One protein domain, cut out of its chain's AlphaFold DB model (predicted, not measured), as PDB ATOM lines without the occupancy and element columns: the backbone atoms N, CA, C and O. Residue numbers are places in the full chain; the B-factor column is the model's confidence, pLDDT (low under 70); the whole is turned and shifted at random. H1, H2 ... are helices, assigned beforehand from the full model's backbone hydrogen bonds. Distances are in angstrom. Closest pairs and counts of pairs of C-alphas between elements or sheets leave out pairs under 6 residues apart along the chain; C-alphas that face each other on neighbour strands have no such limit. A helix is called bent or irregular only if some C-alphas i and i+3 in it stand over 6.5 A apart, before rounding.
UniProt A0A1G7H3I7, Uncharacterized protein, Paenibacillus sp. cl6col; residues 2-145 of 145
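Overview. This is residues 2 to 145 of the 145 residues of an uncharacterized protein of Paenibacillus sp. cl6col (UniProt A0A1G7H3I7). Four helices run lengthwise in an elongated, rod-like stack: H1, H2 and H3 form a three-helix bundle whose centres make a triangle, and the long H4 packs along H3. The last stretch of H4 with the final residue, residues 134 to 145, sticks out as a free arm that adds to the length. The printed part has 144 residues with four named helices, H1, H2, H3 and H4 in that order, and no named strand; the class is all helix. The whole is loose, with a radius of gyration of the C-alphas of 19.8 A and spans of 75 by 28 by 19 A.

Along the chain. H1, residues 2 to 34, begins with C-alpha 2 at (308.646, 150.701, 217.596) and measures 47.4 A; it is irregular, but only just, with C-alphas 26 and 29 6.54 A apart. H2, residues 46 to 71, was assigned as one helix by its hydrogen bonds but is bent, with C-alphas 55 and 58 6.8 A apart. Its arms are H2a, residues 46 to 55, 14.5 A, and H2b, residues 58 to 71, 19.9 A, at a shallow tilt of 27 degrees. H3, residues 81 to 100, measures 28.9 A from C-alpha 81 at (303.853, 153.292, 202.839). H4, residues 106 to 144, measures 57.9 A, has a kink of 27 degrees near residue 114 and ends with C-alpha 144 at (304.654, 124.961, 215.322).

Arrangement. H1, H2b and H3 form an up and down bundle, each running against the one before it. H3 is the hub, touching three other helices. With residues 84 to 91 alone it touches H1, the same way at 23 degrees; the closest C-alphas, of Ser 17 and Asn 88, are 7.2 A apart. H2b and H3 form a hairpin and touch, with C-alphas of Leu 60 and Leu 95 closest at 5.9 A. H3 and H4 form another hairpin, opposite ways at a shallow tilt of 20 degrees; H4 touches H3 with residues 108 to 126 alone, and the C-alphas of Pro 83 and Leu 119 are closest at 5.5 A. H1 and H2a, also a hairpin, touch through residues 28 to 32 of H1 alone, closest at the C-alphas of Ile 28 and Leu 55, 6.9 A. H1 and H2b are close but not clearly touching, 7.9 A between the C-alphas of Val 20 and Leu 59, their closest. H4 is apart from H1, H2a and H2b. In H2a, H2b and H3 every O i to N i+4 pair is within hydrogen-bond range; in H1 27 of 29 are, and in H4 33 of 35.

Size, cuts and confidence. The two C-alphas farthest apart, those of Arg 45 and Asn 145, are 74.7 A apart. The printed part has no cut. The link H1 to H2 is long, H2 to H3 short and H3 to H4 tight. The mean pLDDT of the printed part is 73.4, and 39 residues are under 70, among them residues 2 to 10, 71 to 83 and 101 to 112.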
ATOM      1  N   ARG A   2     308.216 150.320 218.969       49.22
ATOM      2  CA  ARG A   2     308.646 150.701 217.596       49.22
ATOM      3  C   ARG A   2     307.497 151.042 216.630       49.22
ATOM      4  O   ARG A   2     307.592 152.028 215.916       49.22
ATOM      5  N   ILE A   3     306.399 150.280 216.657       50.09
ATOM      6  CA  ILE A   3     305.247 150.456 215.745       50.09
ATOM      7  C   ILE A   3     304.551 151.814 215.961       50.09
ATOM      8  O   ILE A   3     304.212 152.511 215.011       50.09
ATOM      9  N   LEU A   4     304.415 152.234 217.221       51.62
ATOM     10  CA  LEU A   4     303.796 153.510 217.600       51.62
ATOM     11  C   LEU A   4     304.648 154.714 217.159       51.62
ATOM     12  O   LEU A   4     304.112 155.755 216.790       51.62
ATOM     13  N   HIS A   5     305.976 154.558 217.148       55.94
ATOM     14  CA  HIS A   5     306.905 155.576 216.657       55.94
ATOM     15  C   HIS A   5     306.851 155.716 215.125       55.94
ATOM     16  O   HIS A   5     306.856 156.834 214.614       55.94
ATOM     17  N   VAL A   6     306.715 154.599 214.399       59.94
ATOM     18  CA  VAL A   6     306.524 154.592 212.936       59.94
ATOM     19  C   VAL A   6     305.199 155.256 212.549       59.94
ATOM     20  O   VAL A   6     305.178 156.093 211.652       59.94
ATOM     21  N   HIS A   7     304.108 154.979 213.273       60.84
ATOM     22  CA  HIS A   7     302.819 155.630 213.008       60.84
ATOM     23  C   HIS A   7     302.842 157.140 213.258       60.84
ATOM     24  O   HIS A   7     302.360 157.898 212.419       60.84
ATOM     25  N   LYS A   8     303.435 157.594 214.372       66.31
ATOM     26  CA  LYS A   8     303.598 159.032 214.651       66.31
ATOM     27  C   LYS A   8     304.436 159.725 213.574       66.31
ATOM     28  O   LYS A   8     304.077 160.811 213.136       66.31
ATOM     29  N   PHE A   9     305.508 159.082 213.112       69.94
ATOM     30  CA  PHE A   9     306.346 159.601 212.034       69.94
ATOM     31  C   PHE A   9     305.579 159.719 210.707       69.94
ATOM     32  O   PHE A   9     305.646 160.763 210.065       69.94
ATOM     33  N   ASN A  10     304.778 158.713 210.343       65.94
ATOM     34  CA  ASN A  10     303.935 158.758 209.142       65.94
ATOM     35  C   ASN A  10     302.872 159.870 209.212       65.94
ATOM     36  O   ASN A  10     302.630 160.537 208.211       65.94
ATOM     37  N   ILE A  11     302.276 160.110 210.386       70.88
ATOM     38  CA  ILE A  11     301.319 161.212 210.596       70.88
ATOM     39  C   ILE A  11     302.009 162.572 210.443       70.88
ATOM     40  O   ILE A  11     301.478 163.449 209.767       70.88
ATOM     41  N   ILE A  12     303.201 162.745 211.023       77.06
ATOM     42  CA  ILE A  12     303.987 163.981 210.880       77.06
ATOM     43  C   ILE A  12     304.315 164.235 209.408       77.06
ATOM     44  O   ILE A  12     304.175 165.357 208.937       77.06
ATOM     45  N   VAL A  13     304.705 163.197 208.670       74.50
ATOM     46  CA  VAL A  13     305.002 163.308 207.237       74.50
ATOM     47  C   VAL A  13     303.776 163.747 206.455       74.50
ATOM     48  O   VAL A  13     303.866 164.671 205.655       74.50
ATOM     49  N   LEU A  14     302.619 163.160 206.750       73.38
ATOM     50  CA  LEU A  14     301.363 163.528 206.108       73.38
ATOM     51  C   LEU A  14     300.961 164.981 206.411       73.38
ATOM     52  O   LEU A  14     300.536 165.700 205.509       73.38
ATOM     53  N   LEU A  15     301.159 165.435 207.653       76.62
ATOM     54  CA  LEU A  15     300.926 166.824 208.061       76.62
ATOM     55  C   LEU A  15     301.873 167.802 207.354       76.62
ATOM     56  O   LEU A  15     301.423 168.842 206.882       76.62
ATOM     57  N   VAL A  16     303.162 167.471 207.236       80.25
ATOM     58  CA  VAL A  16     304.141 168.298 206.510       80.25
ATOM     59  C   VAL A  16     303.775 168.388 205.028       80.25
ATOM     60  O   VAL A  16     303.753 169.487 204.476       80.25
ATOM     61  N   SER A  17     303.410 167.271 204.392       76.50
ATOM     62  CA  SER A  17     302.935 167.261 203.003       76.50
ATOM     63  C   SER A  17     301.659 168.100 202.824       76.50
ATOM     64  O   SER A  17     301.547 168.836 201.845       76.50
ATOM     65  N   MET A  18     300.720 168.049 203.778       78.62
ATOM     66  CA  MET A  18     299.523 168.901 203.769       78.62
ATOM     67  C   MET A  18     299.856 170.389 203.918       78.62
ATOM     68  O   MET A  18     299.285 171.207 203.203       78.62
ATOM     69  N   LEU A  19     300.785 170.755 204.804       83.94
ATOM     70  CA  LEU A  19     301.218 172.147 204.970       83.94
ATOM     71  C   LEU A  19     301.880 172.696 203.704       83.94
ATOM     72  O   LEU A  19     301.614 173.833 203.318       83.94
ATOM     73  N   VAL A  20     302.697 171.883 203.031       81.19
ATOM     74  CA  VAL A  20     303.316 172.239 201.746       81.19
ATOM     75  C   VAL A  20     302.240 172.480 200.686       81.19
ATOM     76  O   VAL A  20     302.286 173.495 199.997       81.19
ATOM     77  N   LEU A  21     301.239 171.598 200.595       78.38
ATOM     78  CA  LEU A  21     300.093 171.778 199.699       78.38
ATOM     79  C   LEU A  21     299.335 173.077 199.992       78.38
ATOM     80  O   LEU A  21     299.098 173.857 199.076       78.38
ATOM     81  N   LEU A  22     299.014 173.350 201.260       82.31
ATOM     82  CA  LEU A  22     298.337 174.588 201.656       82.31
ATOM     83  C   LEU A  22     299.158 175.826 201.281       82.31
ATOM     84  O   LEU A  22     298.610 176.777 200.730       82.31
ATOM     85  N   TYR A  23     300.469 175.811 201.526       82.62
ATOM     86  CA  TYR A  23     301.345 176.919 201.150       82.62
ATOM     87  C   TYR A  23     301.348 177.155 199.635       82.62
ATOM     88  O   TYR A  23     301.206 178.293 199.184       82.62
ATOM     89  N   VAL A  24     301.438 176.086 198.839       81.38
ATOM     90  CA  VAL A  24     301.352 176.171 197.377       81.38
ATOM     91  C   VAL A  24     300.015 176.779 196.947       81.38
ATOM     92  O   VAL A  24     300.009 177.759 196.202       81.38
ATOM     93  N   THR A  25     298.894 176.248 197.442       78.88
ATOM     94  CA  THR A  25     297.543 176.664 197.034       78.88
ATOM     95  C   THR A  25     297.205 178.095 197.452       78.88
ATOM     96  O   THR A  25     296.586 178.809 196.673       78.88
ATOM     97  N   TYR A  26     297.610 178.531 198.647       83.31
ATOM     98  CA  TYR A  26     297.241 179.852 199.177       83.31
ATOM     99  C   TYR A  26     298.297 180.940 198.961       83.31
ATOM    100  O   TYR A  26     297.984 182.114 199.136       83.31
ATOM    101  N   THR A  27     299.530 180.584 198.588       84.25
ATOM    102  CA  THR A  27     300.622 181.562 198.415       84.25
ATOM    103  C   THR A  27     301.171 181.549 196.994       84.25
ATOM    104  O   THR A  27     301.112 182.568 196.312       84.25
ATOM    105  N   ILE A  28     301.682 180.407 196.522       82.75
ATOM    106  CA  ILE A  28     302.390 180.327 195.231       82.75
ATOM    107  C   ILE A  28     301.425 180.484 194.056       82.75
ATOM    108  O   ILE A  28     301.664 181.309 193.179       82.75
ATOM    109  N   VAL A  29     300.332 179.715 194.047       81.25
ATOM    110  CA  VAL A  29     299.322 179.731 192.977       81.25
ATOM    111  C   VAL A  29     298.707 181.124 192.788       81.25
ATOM    112  O   VAL A  29     298.793 181.639 191.677       81.25
ATOM    113  N   PRO A  30     298.152 181.793 193.818       81.94
ATOM    114  CA  PRO A  30     297.571 183.121 193.633       81.94
ATOM    115  C   PRO A  30     298.621 184.178 193.285       81.94
ATOM    116  O   PRO A  30     298.323 185.115 192.552       81.94
ATOM    117  N   TYR A  31     299.860 184.054 193.771       84.81
ATOM    118  CA  TYR A  31     300.930 184.967 193.369       84.81
ATOM    119  C   TYR A  31     301.303 184.797 191.888       84.81
ATOM    120  O   TYR A  31     301.513 185.790 191.193       84.81
ATOM    121  N   ALA A  32     301.373 183.558 191.403       80.94
ATOM    122  CA  ALA A  32     301.637 183.257 190.003       80.94
ATOM    123  C   ALA A  32     300.506 183.756 189.090       80.94
ATOM    124  O   ALA A  32     300.780 184.406 188.081       80.94
ATOM    125  N   ASP A  33     299.254 183.522 189.481       80.62
ATOM    126  CA  ASP A  33     298.070 183.944 188.728       80.62
ATOM    127  C   ASP A  33     297.984 185.476 188.617       80.62
ATOM    128  O   ASP A  33     297.946 186.027 187.519       80.62
ATOM    129  N   ASN A  34     298.118 186.189 189.744       83.38
ATOM    130  CA  ASN A  34     298.061 187.657 189.784       83.38
ATOM    131  C   ASN A  34     299.181 188.363 189.001       83.38
ATOM    132  O   ASN A  34     299.052 189.541 188.676       83.38
ATOM    133  N   ASN A  35     300.301 187.683 188.745       84.12
ATOM    134  CA  ASN A  35     301.444 188.248 188.023       84.12
ATOM    135  C   ASN A  35     301.573 187.705 186.589       84.12
ATOM    136  O   ASN A  35     302.622 187.888 185.967       84.12
ATOM    137  N   GLY A  36     300.534 187.040 186.074       76.00
ATOM    138  CA  GLY A  36     300.470 186.578 184.689       76.00
ATOM    139  C   GLY A  36     301.321 185.342 184.385       76.00
ATOM    140  O   GLY A  36     301.456 184.975 183.228       76.00
ATOM    141  N   PHE A  37     301.869 184.640 185.386       76.81
ATOM    142  CA  PHE A  37     302.689 183.437 185.145       76.81
ATOM    143  C   PHE A  37     301.898 182.272 184.542       76.81
ATOM    144  O   PHE A  37     302.495 181.365 183.960       76.81
ATOM    145  N   PHE A  38     300.575 182.269 184.711       74.88
ATOM    146  CA  PHE A  38     299.669 181.274 184.133       74.88
ATOM    147  C   PHE A  38     298.938 181.782 182.888       74.88
ATOM    148  O   PHE A  38     298.219 181.012 182.253       74.88
ATOM    149  N   ASN A  39     299.127 183.052 182.526       72.31
ATOM    150  CA  ASN A  39     298.487 183.674 181.381       72.31
ATOM    151  C   ASN A  39     299.436 183.627 180.179       72.31
ATOM    152  O   ASN A  39     300.506 184.223 180.197       72.31
ATOM    153  N   GLU A  40     299.037 182.943 179.109       67.31
ATOM    154  CA  GLU A  40     299.845 182.848 177.883       67.31
ATOM    155  C   GLU A  40     300.011 184.205 177.173       67.31
ATOM    156  O   GLU A  40     300.941 184.386 176.389       67.31
ATOM    157  N   ASN A  41     299.140 185.174 177.474       70.56
ATOM    158  CA  ASN A  41     299.139 186.495 176.845       70.56
ATOM    159  C   ASN A  41     299.943 187.549 177.619       70.56
ATOM    160  O   ASN A  41     300.132 188.658 177.119       70.56
ATOM    161  N   GLU A  42     300.406 187.238 178.831       70.38
ATOM    162  CA  GLU A  42     301.118 188.187 179.687       70.38
ATOM    163  C   GLU A  42     302.477 187.629 180.091       70.38
ATOM    164  O   GLU A  42     302.594 186.583 180.716       70.38
ATOM    165  N   ILE A  43     303.539 188.358 179.748       75.94
ATOM    166  CA  ILE A  43     304.891 187.982 180.149       75.94
ATOM    167  C   ILE A  43     305.170 188.611 181.522       75.94
ATOM    168  O   ILE A  43     305.128 189.843 181.647       75.94
ATOM    169  N   PRO A  44     305.484 187.813 182.560       76.31
ATOM    170  CA  PRO A  44     305.780 188.341 183.882       76.31
ATOM    171  C   PRO A  44     307.025 189.235 183.850       76.31
ATOM    172  O   PRO A  44     308.022 188.958 183.179       76.31
ATOM    173  N   ARG A  45     306.995 190.329 184.617       80.38
ATOM    174  CA  ARG A  45     308.141 191.248 184.714       80.38
ATOM    175  C   ARG A  45     309.312 190.545 185.402       80.38
ATOM    176  O   ARG A  45     309.118 189.879 186.415       80.38
ATOM    177  N   ASN A  46     310.544 190.810 184.958       76.81
ATOM    178  CA  ASN A  46     311.767 190.196 185.514       76.81
ATOM    179  C   ASN A  46     311.869 190.243 187.054       76.81
ATOM    180  O   ASN A  46     312.351 189.298 187.674       76.81
ATOM    181  N   LYS A  47     311.397 191.323 187.693       82.06
ATOM    182  CA  LYS A  47     311.391 191.447 189.165       82.06
ATOM    183  C   LYS A  47     310.438 190.460 189.847       82.06
ATOM    184  O   LYS A  47     310.745 189.985 190.937       82.06
ATOM    185  N   GLU A  48     309.310 190.149 189.218       82.38
ATOM    186  CA  GLU A  48     308.337 189.186 189.740       82.38
ATOM    187  C   GLU A  48     308.810 187.748 189.488       82.38
ATOM    188  O   GLU A  48     308.616 186.895 190.346       82.38
ATOM    189  N   VAL A  49     309.541 187.487 188.394       81.00
ATOM    190  CA  VAL A  49     310.186 186.178 188.137       81.00
ATOM    191  C   VAL A  49     311.171 185.820 189.247       81.00
ATOM    192  O   VAL A  49     311.162 184.701 189.758       81.00
ATOM    193  N   PHE A  50     311.993 186.779 189.676       83.19
ATOM    194  CA  PHE A  50     312.951 186.552 190.756       83.19
ATOM    195  C   PHE A  50     312.268 186.287 192.106       83.19
ATOM    196  O   PHE A  50     312.654 185.371 192.833       83.19
ATOM    197  N   LYS A  51     311.217 187.045 192.437       85.06
ATOM    198  CA  LYS A  51     310.410 186.803 193.642       85.06
ATOM    199  C   LYS A  51     309.720 185.438 193.594       85.06
ATOM    200  O   LYS A  51     309.750 184.716 194.586       85.06
ATOM    201  N   TYR A  52     309.166 185.058 192.443       82.44
ATOM    202  CA  TYR A  52     308.558 183.747 192.231       82.44
ATOM    203  C   TYR A  52     309.565 182.610 192.444       82.44
ATOM    204  O   TYR A  52     309.296 181.662 193.180       82.44
ATOM    205  N   ALA A  53     310.770 182.744 191.889       83.00
ATOM    206  CA  ALA A  53     311.861 181.799 192.097       83.00
ATOM    207  C   ALA A  53     312.221 181.638 193.587       83.00
ATOM    208  O   ALA A  53     312.410 180.516 194.059       83.00
ATOM    209  N   ILE A  54     312.261 182.735 194.351       86.00
ATOM    210  CA  ILE A  54     312.516 182.702 195.801       86.00
ATOM    211  C   ILE A  54     311.377 182.029 196.574       86.00
ATOM    212  O   ILE A  54     311.641 181.377 197.579       86.00
ATOM    213  N   LEU A  55     310.126 182.153 196.132       84.50
ATOM    214  CA  LEU A  55     308.995 181.474 196.771       84.50
ATOM    215  C   LEU A  55     309.001 179.961 196.485       84.50
ATOM    216  O   LEU A  55     308.675 179.162 197.363       84.50
ATOM    217  N   CYS A  56     309.410 179.557 195.280       81.75
ATOM    218  CA  CYS A  56     309.306 178.170 194.829       81.75
ATOM    219  C   CYS A  56     310.554 177.316 195.121       81.75
ATOM    220  O   CYS A  56     310.421 176.184 195.592       81.75
ATOM    221  N   TYR A  57     311.771 177.814 194.867       80.69
ATOM    222  CA  TYR A  57     312.991 176.996 194.968       80.69
ATOM    223  C   TYR A  57     313.316 176.515 196.392       80.69
ATOM    224  O   TYR A  57     313.593 175.324 196.551       80.69
ATOM    225  N   PRO A  58     313.269 177.355 197.444       84.06
ATOM    226  CA  PRO A  58     313.536 176.906 198.811       84.06
ATOM    227  C   PRO A  58     312.525 175.858 199.282       84.06
ATOM    228  O   PRO A  58     312.898 174.895 199.955       84.06
ATOM    229  N   LEU A  59     311.258 176.004 198.883       82.56
ATOM    230  CA  LEU A  59     310.217 175.023 199.165       82.56
ATOM    231  C   LEU A  59     310.497 173.699 198.446       82.56
ATOM    232  O   LEU A  59     310.460 172.647 199.074       82.56
ATOM    233  N   LEU A  60     310.846 173.743 197.157       80.06
ATOM    234  CA  LEU A  60     311.174 172.543 196.385       80.06
ATOM    235  C   LEU A  60     312.393 171.817 196.974       80.06
ATOM    236  O   LEU A  60     312.340 170.609 197.198       80.06
ATOM    237  N   ILE A  61     313.477 172.542 197.260       81.81
ATOM    238  CA  ILE A  61     314.714 171.965 197.806       81.81
ATOM    239  C   ILE A  61     314.459 171.355 199.187       81.81
ATOM    240  O   ILE A  61     314.841 170.209 199.431       81.81
ATOM    241  N   SER A  62     313.791 172.088 200.086       82.56
ATOM    242  CA  SER A  62     313.478 171.573 201.426       82.56
ATOM    243  C   SER A  62     312.571 170.344 201.363       82.56
ATOM    244  O   SER A  62     312.820 169.365 202.070       82.56
ATOM    245  N   TYR A  63     311.587 170.345 200.462       80.25
ATOM    246  CA  TYR A  63     310.698 169.213 200.247       80.25
ATOM    247  C   TYR A  63     311.431 167.984 199.690       80.25
ATOM    248  O   TYR A  63     311.249 166.880 200.201       80.25
ATOM    249  N   ILE A  64     312.333 168.151 198.716       79.12
ATOM    250  CA  ILE A  64     313.160 167.051 198.187       79.12
ATOM    251  C   ILE A  64     314.034 166.447 199.292       79.12
ATOM    252  O   ILE A  64     314.063 165.225 199.455       79.12
ATOM    253  N   VAL A  65     314.720 167.279 200.083       81.62
ATOM    254  CA  VAL A  65     315.557 166.805 201.199       81.62
ATOM    255  C   VAL A  65     314.716 166.037 202.218       81.62
ATOM    256  O   VAL A  65     315.120 164.956 202.658       81.62
ATOM    257  N   PHE A  66     313.533 166.553 202.558       80.81
ATOM    258  CA  PHE A  66     312.593 165.904 203.467       80.81
ATOM    259  C   PHE A  66     312.158 164.526 202.952       80.81
ATOM    260  O   PHE A  66     312.256 163.528 203.669       80.81
ATOM    261  N   VAL A  67     311.756 164.457 201.684       75.50
ATOM    262  CA  VAL A  67     311.311 163.226 201.028       75.50
ATOM    263  C   VAL A  67     312.444 162.193 200.957       75.50
ATOM    264  O   VAL A  67     312.225 161.030 201.296       75.50
ATOM    265  N   ILE A  68     313.676 162.591 200.621       77.25
ATOM    266  CA  ILE A  68     314.845 161.689 200.620       77.25
ATOM    267  C   ILE A  68     315.108 161.124 202.022       77.25
ATOM    268  O   ILE A  68     315.324 159.919 202.180       77.25
ATOM    269  N   GLN A  69     315.084 161.970 203.058       77.12
ATOM    270  CA  GLN A  69     315.270 161.511 204.437       77.12
ATOM    271  C   GLN A  69     314.152 160.565 204.885       77.12
ATOM    272  O   GLN A  69     314.423 159.605 205.613       77.12
ATOM    273  N   PHE A  70     312.918 160.815 204.441       72.69
ATOM    274  CA  PHE A  70     311.774 159.947 204.689       72.69
ATOM    275  C   PHE A  70     311.969 158.574 204.034       72.69
ATOM    276  O   PHE A  70     311.949 157.564 204.738       72.69
ATOM    277  N   PHE A  71     312.266 158.530 202.731       69.62
ATOM    278  CA  PHE A  71     312.472 157.288 201.978       69.62
ATOM    279  C   PHE A  71     313.538 156.373 202.587       69.62
ATOM    280  O   PHE A  71     313.349 155.159 202.629       69.62
ATOM    281  N   ARG A  72     314.628 156.936 203.126       66.12
ATOM    282  CA  ARG A  72     315.696 156.155 203.781       66.12
ATOM    283  C   ARG A  72     315.245 155.447 205.064       66.12
ATOM    284  O   ARG A  72     315.919 154.516 205.496       66.12
ATOM    285  N   LYS A  73     314.147 155.883 205.691       65.06
ATOM    286  CA  LYS A  73     313.629 155.332 206.957       65.06
ATOM    287  C   LYS A  73     312.469 154.353 206.770       65.06
ATOM    288  O   LYS A  73     312.055 153.733 207.748       65.06
ATOM    289  N   ILE A  74     311.948 154.203 205.551       63.38
ATOM    290  CA  ILE A  74     310.851 153.277 205.261       63.38
ATOM    291  C   ILE A  74     311.402 151.849 205.233       63.38
ATOM    292  O   ILE A  74     311.978 151.400 204.245       63.38
ATOM    293  N   THR A  75     311.208 151.111 206.321       54.53
ATOM    294  CA  THR A  75     311.378 149.656 206.340       54.53
ATOM    295  C   THR A  75     310.108 148.971 205.816       54.53
ATOM    296  O   THR A  75     308.984 149.413 206.052       54.53
ATOM    297  N   PHE A  76     310.307 147.933 205.003       51.69
ATOM    298  CA  PHE A  76     309.305 147.280 204.151       51.69
ATOM    299  C   PHE A  76     308.106 146.666 204.917       51.69
ATOM    300  O   PHE A  76     308.276 146.212 206.044       51.69
ATOM    301  N   LEU A  77     306.955 146.566 204.218       52.34
ATOM    302  CA  LEU A  77     305.673 145.897 204.569       52.34
ATOM    303  C   LEU A  77     304.662 146.669 205.445       52.34
ATOM    304  O   LEU A  77     304.150 146.142 206.427       52.34
ATOM    305  N   MET A  78     304.317 147.900 205.060       60.22
ATOM    306  CA  MET A  78     303.028 148.479 205.457       60.22
ATOM    307  C   MET A  78     302.305 149.045 204.237       60.22
ATOM    308  O   MET A  78     302.878 149.821 203.468       60.22
ATOM    309  N   SER A  79     301.032 148.689 204.095       61.34
ATOM    310  CA  SER A  79     300.090 149.129 203.059       61.34
ATOM    311  C   SER A  79     300.045 150.641 202.897       61.34
ATOM    312  O   SER A  79     299.962 151.128 201.776       61.34
ATOM    313  N   LEU A  80     300.189 151.381 203.997       63.62
ATOM    314  CA  LEU A  80     300.224 152.844 204.037       63.62
ATOM    315  C   LEU A  80     301.499 153.463 203.452       63.62
ATOM    316  O   LEU A  80     301.461 154.612 203.018       63.62
ATOM    317  N   ASN A  81     302.612 152.731 203.375       68.75
ATOM    318  CA  ASN A  81     303.853 153.292 202.839       68.75
ATOM    319  C   ASN A  81     303.752 153.525 201.323       68.75
ATOM    320  O   ASN A  81     304.241 154.538 200.838       68.75
ATOM    321  N   TYR A  82     303.076 152.645 200.575       66.44
ATOM    322  CA  TYR A  82     302.924 152.779 199.120       66.44
ATOM    323  C   TYR A  82     302.152 154.048 198.685       66.44
ATOM    324  O   TYR A  82     302.680 154.790 197.854       66.44
ATOM    325  N   PRO A  83     300.972 154.371 199.256       68.25
ATOM    326  CA  PRO A  83     300.284 155.631 198.994       68.25
ATOM    327  C   PRO A  83     301.096 156.849 199.432       68.25
ATOM    328  O   PRO A  83     301.157 157.824 198.692       68.25
ATOM    329  N   ILE A  84     301.750 156.809 200.599       71.19
ATOM    330  CA  ILE A  84     302.524 157.957 201.107       71.19
ATOM    331  C   ILE A  84     303.700 158.270 200.177       71.19
ATOM    332  O   ILE A  84     303.939 159.431 199.852       71.19
ATOM    333  N   ILE A  85     304.414 157.244 199.715       71.19
ATOM    334  CA  ILE A  85     305.496 157.367 198.733       71.19
ATOM    335  C   ILE A  85     304.989 158.017 197.446       71.19
ATOM    336  O   ILE A  85     305.599 158.959 196.937       71.19
ATOM    337  N   PHE A  86     303.861 157.525 196.940       72.88
ATOM    338  CA  PHE A  86     303.286 157.995 195.692       72.88
ATOM    339  C   PHE A  86     302.801 159.446 195.791       72.88
ATOM    340  O   PHE A  86     303.159 160.262 194.947       72.88
ATOM    341  N   VAL A  87     302.089 159.800 196.866       75.06
ATOM    342  CA  VAL A  87     301.674 161.183 197.156       75.06
ATOM    343  C   VAL A  87     302.883 162.107 197.248       75.06
ATOM    344  O   VAL A  87     302.869 163.194 196.675       75.06
ATOM    345  N   ASN A  88     303.953 161.683 197.927       73.06
ATOM    346  CA  ASN A  88     305.125 162.536 198.091       73.06
ATOM    347  C   ASN A  88     305.869 162.779 196.771       73.06
ATOM    348  O   ASN A  88     306.261 163.917 196.508       73.06
ATOM    349  N   LEU A  89     306.020 161.746 195.932       74.69
ATOM    350  CA  LEU A  89     306.553 161.881 194.570       74.69
ATOM    351  C   LEU A  89     305.696 162.824 193.729       74.69
ATOM    352  O   LEU A  89     306.220 163.654 192.990       74.69
ATOM    353  N   TYR A  90     304.381 162.716 193.879       74.44
ATOM    354  CA  TYR A  90     303.425 163.499 193.123       74.44
ATOM    355  C   TYR A  90     303.454 164.989 193.492       74.44
ATOM    356  O   TYR A  90     303.544 165.843 192.614       74.44
ATOM    357  N   ILE A  91     303.497 165.313 194.786       75.81
ATOM    358  CA  ILE A  91     303.715 166.688 195.268       75.81
ATOM    359  C   ILE A  91     305.078 167.220 194.793       75.81
ATOM    360  O   ILE A  91     305.184 168.380 194.401       75.81
ATOM    361  N   GLY A  92     306.119 166.380 194.776       72.19
ATOM    362  CA  GLY A  92     307.436 166.761 194.256       72.19
ATOM    363  C   GLY A  92     307.397 167.114 192.767       72.19
ATOM    364  O   GLY A  92     307.960 168.129 192.360       72.19
ATOM    365  N   LEU A  93     306.675 166.324 191.970       73.94
ATOM    366  CA  LEU A  93     306.419 166.619 190.561       73.94
ATOM    367  C   LEU A  93     305.640 167.931 190.409       73.94
ATOM    368  O   LEU A  93     306.005 168.752 189.575       73.94
ATOM    369  N   PHE A  94     304.648 168.188 191.266       75.25
ATOM    370  CA  PHE A  94     303.887 169.441 191.251       75.25
ATOM    371  C   PHE A  94     304.756 170.668 191.500       75.25
ATOM    372  O   PHE A  94     304.697 171.640 190.750       75.25
ATOM    373  N   LEU A  95     305.593 170.610 192.531       74.06
ATOM    374  CA  LEU A  95     306.536 171.678 192.839       74.06
ATOM    375  C   LEU A  95     307.542 171.888 191.698       74.06
ATOM    376  O   LEU A  95     307.865 173.028 191.374       74.06
ATOM    377  N   GLY A  96     307.999 170.809 191.055       71.31
ATOM    378  CA  GLY A  96     308.879 170.882 189.887       71.31
ATOM    379  C   GLY A  96     308.231 171.583 188.689       71.31
ATOM    380  O   GLY A  96     308.854 172.456 188.086       71.31
ATOM    381  N   LEU A  97     306.972 171.258 188.378       73.69
ATOM    382  CA  LEU A  97     306.230 171.909 187.290       73.69
ATOM    383  C   LEU A  97     305.945 173.385 187.599       73.69
ATOM    384  O   LEU A  97     306.093 174.227 186.718       73.69
ATOM    385  N   LEU A  98     305.609 173.721 188.850       72.94
ATOM    386  CA  LEU A  98     305.420 175.113 189.277       72.94
ATOM    387  C   LEU A  98     306.683 175.954 189.086       72.94
ATOM    388  O   LEU A  98     306.594 177.103 188.659       72.94
ATOM    389  N   VAL A  99     307.854 175.387 189.368       71.19
ATOM    390  CA  VAL A  99     309.148 176.053 189.181       71.19
ATOM    391  C   VAL A  99     309.469 176.321 187.705       71.19
ATOM    392  O   VAL A  99     310.127 177.315 187.409       71.19
ATOM    393  N   MET A 100     309.016 175.468 186.781       70.31
ATOM    394  CA  MET A 100     309.285 175.628 185.344       70.31
ATOM    395  C   MET A 100     308.423 176.702 184.652       70.31
ATOM    396  O   MET A 100     308.805 177.156 183.578       70.31
ATOM    397  N   GLY A 101     307.330 177.166 185.269       61.00
ATOM    398  CA  GLY A 101     306.466 178.225 184.717       61.00
ATOM    399  C   GLY A 101     305.351 177.735 183.775       61.00
ATOM    400  O   GLY A 101     305.229 176.542 183.497       61.00
ATOM    401  N   GLY A 102     304.483 178.671 183.354       66.19
ATOM    402  CA  GLY A 102     303.197 178.450 182.668       66.19
ATOM    403  C   GLY A 102     303.225 177.677 181.338       66.19
ATOM    404  O   GLY A 102     304.276 177.465 180.747       66.19
ATOM    405  N   ALA A 103     302.030 177.252 180.898       54.94
ATOM    406  CA  ALA A 103     301.677 176.223 179.893       54.94
ATOM    407  C   ALA A 103     301.775 174.763 180.382       54.94
ATOM    408  O   ALA A 103     300.871 173.959 180.145       54.94
ATOM    409  N   ILE A 104     302.795 174.416 181.170       62.44
ATOM    410  CA  ILE A 104     302.970 173.048 181.695       62.44
ATOM    411  C   ILE A 104     301.969 172.718 182.827       62.44
ATOM    412  O   ILE A 104     301.729 171.551 183.129       62.44
ATOM    413  N   LEU A 105     301.295 173.710 183.420       62.38
ATOM    414  CA  LEU A 105     300.295 173.481 184.476       62.38
ATOM    415  C   LEU A 105     299.041 172.734 184.019       62.38
ATOM    416  O   LEU A 105     298.427 172.053 184.834       62.38
ATOM    417  N   TRP A 106     298.678 172.758 182.736       62.56
ATOM    418  CA  TRP A 106     297.578 171.917 182.248       62.56
ATOM    419  C   TRP A 106     297.883 170.421 182.400       62.56
ATOM    420  O   TRP A 106     296.979 169.624 182.663       62.56
ATOM    421  N   LEU A 107     299.166 170.037 182.347       65.00
ATOM    422  CA  LEU A 107     299.588 168.668 182.649       65.00
ATOM    423  C   LEU A 107     299.320 168.294 184.111       65.00
ATOM    424  O   LEU A 107     299.110 167.113 184.378       65.00
ATOM    425  N   MET A 108     299.258 169.253 185.046       67.31
ATOM    426  CA  MET A 108     298.903 168.966 186.441       67.31
ATOM    427  C   MET A 108     297.489 168.407 186.565       67.31
ATOM    428  O   MET A 108     297.284 167.446 187.302       67.31
ATOM    429  N   VAL A 109     296.522 168.967 185.833       67.62
ATOM    430  CA  VAL A 109     295.116 168.542 185.916       67.62
ATOM    431  C   VAL A 109     294.971 167.090 185.458       67.62
ATOM    432  O   VAL A 109     294.400 166.264 186.171       67.62
ATOM    433  N   PHE A 110     295.555 166.747 184.307       66.94
ATOM    434  CA  PHE A 110     295.539 165.370 183.809       66.94
ATOM    435  C   PHE A 110     296.330 164.431 184.708       66.94
ATOM    436  O   PHE A 110     295.841 163.355 185.063       66.94
ATOM    437  N   ALA A 111     297.519 164.849 185.143       69.50
ATOM    438  CA  ALA A 111     298.313 164.063 186.066       69.50
ATOM    439  C   ALA A 111     297.531 163.777 187.361       69.50
ATOM    440  O   ALA A 111     297.772 162.737 187.969       69.50
ATOM    441  N   PHE A 112     296.644 164.679 187.809       69.44
ATOM    442  CA  PHE A 112     295.982 164.578 189.120       69.44
ATOM    443  C   PHE A 112     294.960 163.454 189.130       69.44
ATOM    444  O   PHE A 112     294.888 162.671 190.078       69.44
ATOM    445  N   ILE A 113     294.245 163.307 188.019       70.69
ATOM    446  CA  ILE A 113     293.321 162.198 187.794       70.69
ATOM    447  C   ILE A 113     294.089 160.870 187.780       70.69
ATOM    448  O   ILE A 113     293.726 159.943 188.507       70.69
ATOM    449  N   PHE A 114     295.190 160.784 187.023       71.81
ATOM    450  CA  PHE A 114     296.037 159.583 187.008       71.81
ATOM    451  C   PHE A 114     296.616 159.265 188.389       71.81
ATOM    452  O   PHE A 114     296.694 158.097 188.771       71.81
ATOM    453  N   ALA A 115     296.974 160.287 189.161       69.56
ATOM    454  CA  ALA A 115     297.491 160.117 190.507       69.56
ATOM    455  C   ALA A 115     296.442 159.603 191.487       69.56
ATOM    456  O   ALA A 115     296.746 158.708 192.269       69.56
ATOM    457  N   LEU A 116     295.206 160.100 191.425       71.69
ATOM    458  CA  LEU A 116     294.099 159.588 192.235       71.69
ATOM    459  C   LEU A 116     293.854 158.097 191.976       71.69
ATOM    460  O   LEU A 116     293.765 157.306 192.920       71.69
ATOM    461  N   VAL A 117     293.814 157.704 190.701       75.88
ATOM    462  CA  VAL A 117     293.636 156.301 190.301       75.88
ATOM    463  C   VAL A 117     294.814 155.446 190.776       75.88
ATOM    464  O   VAL A 117     294.616 154.396 191.389       75.88
ATOM    465  N   ALA A 118     296.048 155.903 190.559       72.56
ATOM    466  CA  ALA A 118     297.247 155.188 190.981       72.56
ATOM    467  C   ALA A 118     297.358 155.063 192.510       72.56
ATOM    468  O   ALA A 118     297.762 154.013 193.009       72.56
ATOM    469  N   LEU A 119     296.948 156.087 193.263       75.00
ATOM    470  CA  LEU A 119     296.919 156.075 194.726       75.00
ATOM    471  C   LEU A 119     295.940 155.017 195.239       75.00
ATOM    472  O   LEU A 119     296.301 154.229 196.115       75.00
ATOM    473  N   PHE A 120     294.743 154.941 194.651       73.62
ATOM    474  CA  PHE A 120     293.765 153.909 194.989       73.62
ATOM    475  C   PHE A 120     294.307 152.501 194.704       73.62
ATOM    476  O   PHE A 120     294.261 151.630 195.576       73.62
ATOM    477  N   ILE A 121     294.905 152.287 193.527       77.94
ATOM    478  CA  ILE A 121     295.505 150.997 193.150       77.94
ATOM    479  C   ILE A 121     296.636 150.613 194.112       77.94
ATOM    480  O   ILE A 121     296.684 149.477 194.586       77.94
ATOM    481  N   LEU A 122     297.536 151.546 194.433       76.12
ATOM    482  CA  LEU A 122     298.665 151.299 195.334       76.12
ATOM    483  C   LEU A 122     298.216 151.025 196.769       76.12
ATOM    484  O   LEU A 122     298.826 150.191 197.440       76.12
ATOM    485  N   PHE A 123     297.147 151.674 197.227       74.25
ATOM    486  CA  PHE A 123     296.547 151.393 198.526       74.25
ATOM    487  C   PHE A 123     295.968 149.974 198.580       74.25
ATOM    488  O   PHE A 123     296.315 149.205 199.479       74.25
ATOM    489  N   VAL A 124     295.163 149.585 197.584       78.31
ATOM    490  CA  VAL A 124     294.588 148.229 197.488       78.31
ATOM    491  C   VAL A 124     295.688 147.169 197.370       78.31
ATOM    492  O   VAL A 124     295.650 146.147 198.057       78.31
ATOM    493  N   TYR A 125     296.711 147.423 196.554       77.69
ATOM    494  CA  TYR A 125     297.862 146.531 196.415       77.69
ATOM    495  C   TYR A 125     298.655 146.399 197.722       77.69
ATOM    496  O   TYR A 125     299.060 145.296 198.100       77.69
ATOM    497  N   GLY A 126     298.841 147.511 198.437       73.62
ATOM    498  CA  GLY A 126     299.447 147.536 199.761       73.62
ATOM    499  C   GLY A 126     298.671 146.674 200.756       73.62
ATOM    500  O   GLY A 126     299.267 145.820 201.411       73.62
ATOM    501  N   LEU A 127     297.346 146.840 200.823       77.12
ATOM    502  CA  LEU A 127     296.468 146.036 201.685       77.12
ATOM    503  C   LEU A 127     296.541 144.543 201.350       77.12
ATOM    504  O   LEU A 127     296.626 143.708 202.250       77.12
ATOM    505  N   TYR A 128     296.558 144.196 200.061       80.62
ATOM    506  CA  TYR A 128     296.692 142.807 199.624       80.62
ATOM    507  C   TYR A 128     298.027 142.187 200.058       80.62
ATOM    508  O   TYR A 128     298.064 141.051 200.544       80.62
ATOM    509  N   LYS A 129     299.134 142.929 199.918       73.62
ATOM    510  CA  LYS A 129     300.455 142.477 200.377       73.62
ATOM    511  C   LYS A 129     300.504 142.279 201.887       73.62
ATOM    512  O   LYS A 129     301.014 141.247 202.328       73.62
ATOM    513  N   ASP A 130     299.958 143.221 202.649       75.19
ATOM    514  CA  ASP A 130     299.881 143.120 204.108       75.19
ATOM    515  C   ASP A 130     299.055 141.893 204.520       75.19
ATOM    516  O   ASP A 130     299.524 141.077 205.313       75.19
ATOM    517  N   TYR A 131     297.880 141.684 203.912       77.81
ATOM    518  CA  TYR A 131     297.040 140.510 204.169       77.81
ATOM    519  C   TYR A 131     297.772 139.195 203.874       77.81
ATOM    520  O   TYR A 131     297.771 138.279 204.699       77.81
ATOM    521  N   LYS A 132     298.448 139.099 202.721       77.62
ATOM    522  CA  LYS A 132     299.213 137.901 202.343       77.62
ATOM    523  C   LYS A 132     300.362 137.630 203.317       77.62
ATOM    524  O   LYS A 132     300.628 136.471 203.633       77.62
ATOM    525  N   CYS A 133     301.031 138.677 203.798       75.75
ATOM    526  CA  CYS A 133     302.112 138.546 204.770       75.75
ATOM    527  C   CYS A 133     301.584 138.077 206.134       75.75
ATOM    528  O   CYS A 133     302.089 137.095 206.674       75.75
ATOM    529  N   ILE A 134     300.509 138.693 206.640       77.75
ATOM    530  CA  ILE A 134     299.859 138.304 207.903       77.75
ATOM    531  C   ILE A 134     299.344 136.861 207.840       77.75
ATOM    532  O   ILE A 134     299.527 136.101 208.790       77.75
ATOM    533  N   LYS A 135     298.734 136.460 206.717       76.94
ATOM    534  CA  LYS A 135     298.277 135.083 206.507       76.94
ATOM    535  C   LYS A 135     299.444 134.094 206.567       76.94
ATOM    536  O   LYS A 135     299.356 133.114 207.295       76.94
ATOM    537  N   LYS A 136     300.553 134.388 205.882       76.50
ATOM    538  CA  LYS A 136     301.750 133.533 205.890       76.50
ATOM    539  C   LYS A 136     302.327 133.362 207.302       76.50
ATOM    540  O   LYS A 136     302.600 132.237 207.700       76.50
ATOM    541  N   TYR A 137     302.445 134.446 208.069       76.88
ATOM    542  CA  TYR A 137     302.917 134.382 209.458       76.88
ATOM    543  C   TYR A 137     301.975 133.587 210.374       76.88
ATOM    544  O   TYR A 137     302.440 132.849 211.239       76.88
ATOM    545  N   ARG A 138     300.653 133.710 210.186       73.56
ATOM    546  CA  ARG A 138     299.662 132.920 210.934       73.56
ATOM    547  C   ARG A 138     299.768 131.429 210.608       73.56
ATOM    548  O   ARG A 138     299.746 130.608 211.519       73.56
ATOM    549  N   ASP A 139     299.882 131.094 209.327       73.81
ATOM    550  CA  ASP A 139     299.985 129.710 208.861       73.81
ATOM    551  C   ASP A 139     301.297 129.058 209.332       73.81
ATOM    552  O   ASP A 139     301.306 127.875 209.662       73.81
ATOM    553  N   GLU A 140     302.394 129.819 209.408       75.38
ATOM    554  CA  GLU A 140     303.654 129.363 210.007       75.38
ATOM    555  C   GLU A 140     303.496 129.117 211.515       75.38
ATOM    556  O   GLU A 140     303.855 128.040 211.978       75.38
ATOM    557  N   LEU A 141     302.887 130.035 212.274       70.50
ATOM    558  CA  LEU A 141     302.673 129.869 213.722       70.50
ATOM    559  C   LEU A 141     301.825 128.627 214.059       70.50
ATOM    560  O   LEU A 141     302.143 127.897 214.991       70.50
ATOM    561  N   ASN A 142     300.784 128.357 213.266       70.75
ATOM    562  CA  ASN A 142     299.912 127.188 213.432       70.75
ATOM    563  C   ASN A 142     300.571 125.852 213.042       70.75
ATOM    564  O   ASN A 142     299.982 124.810 213.292       70.75
ATOM    565  N   ARG A 143     301.748 125.853 212.399       65.44
ATOM    566  CA  ARG A 143     302.522 124.623 212.133       65.44
ATOM    567  C   ARG A 143     303.469 124.244 213.271       65.44
ATOM    568  O   ARG A 143     303.975 123.127 213.265       65.44
ATOM    569  N   TYR A 144     303.752 125.173 214.184       65.56
ATOM    570  CA  TYR A 144     304.654 124.961 215.322       65.56
ATOM    571  C   TYR A 144     303.912 124.757 216.656       65.56
ATOM    572  O   TYR A 144     304.568 124.448 217.650       65.56
ATOM    573  N   ASN A 145     302.583 124.908 216.665       56.09
ATOM    574  CA  ASN A 145     301.676 124.554 217.765       56.09
ATOM    575  C   ASN A 145     300.871 123.309 217.391       56.09
ATOM    576  O   ASN A 145     300.551 122.532 218.315       56.09
TER     577      ASN A 145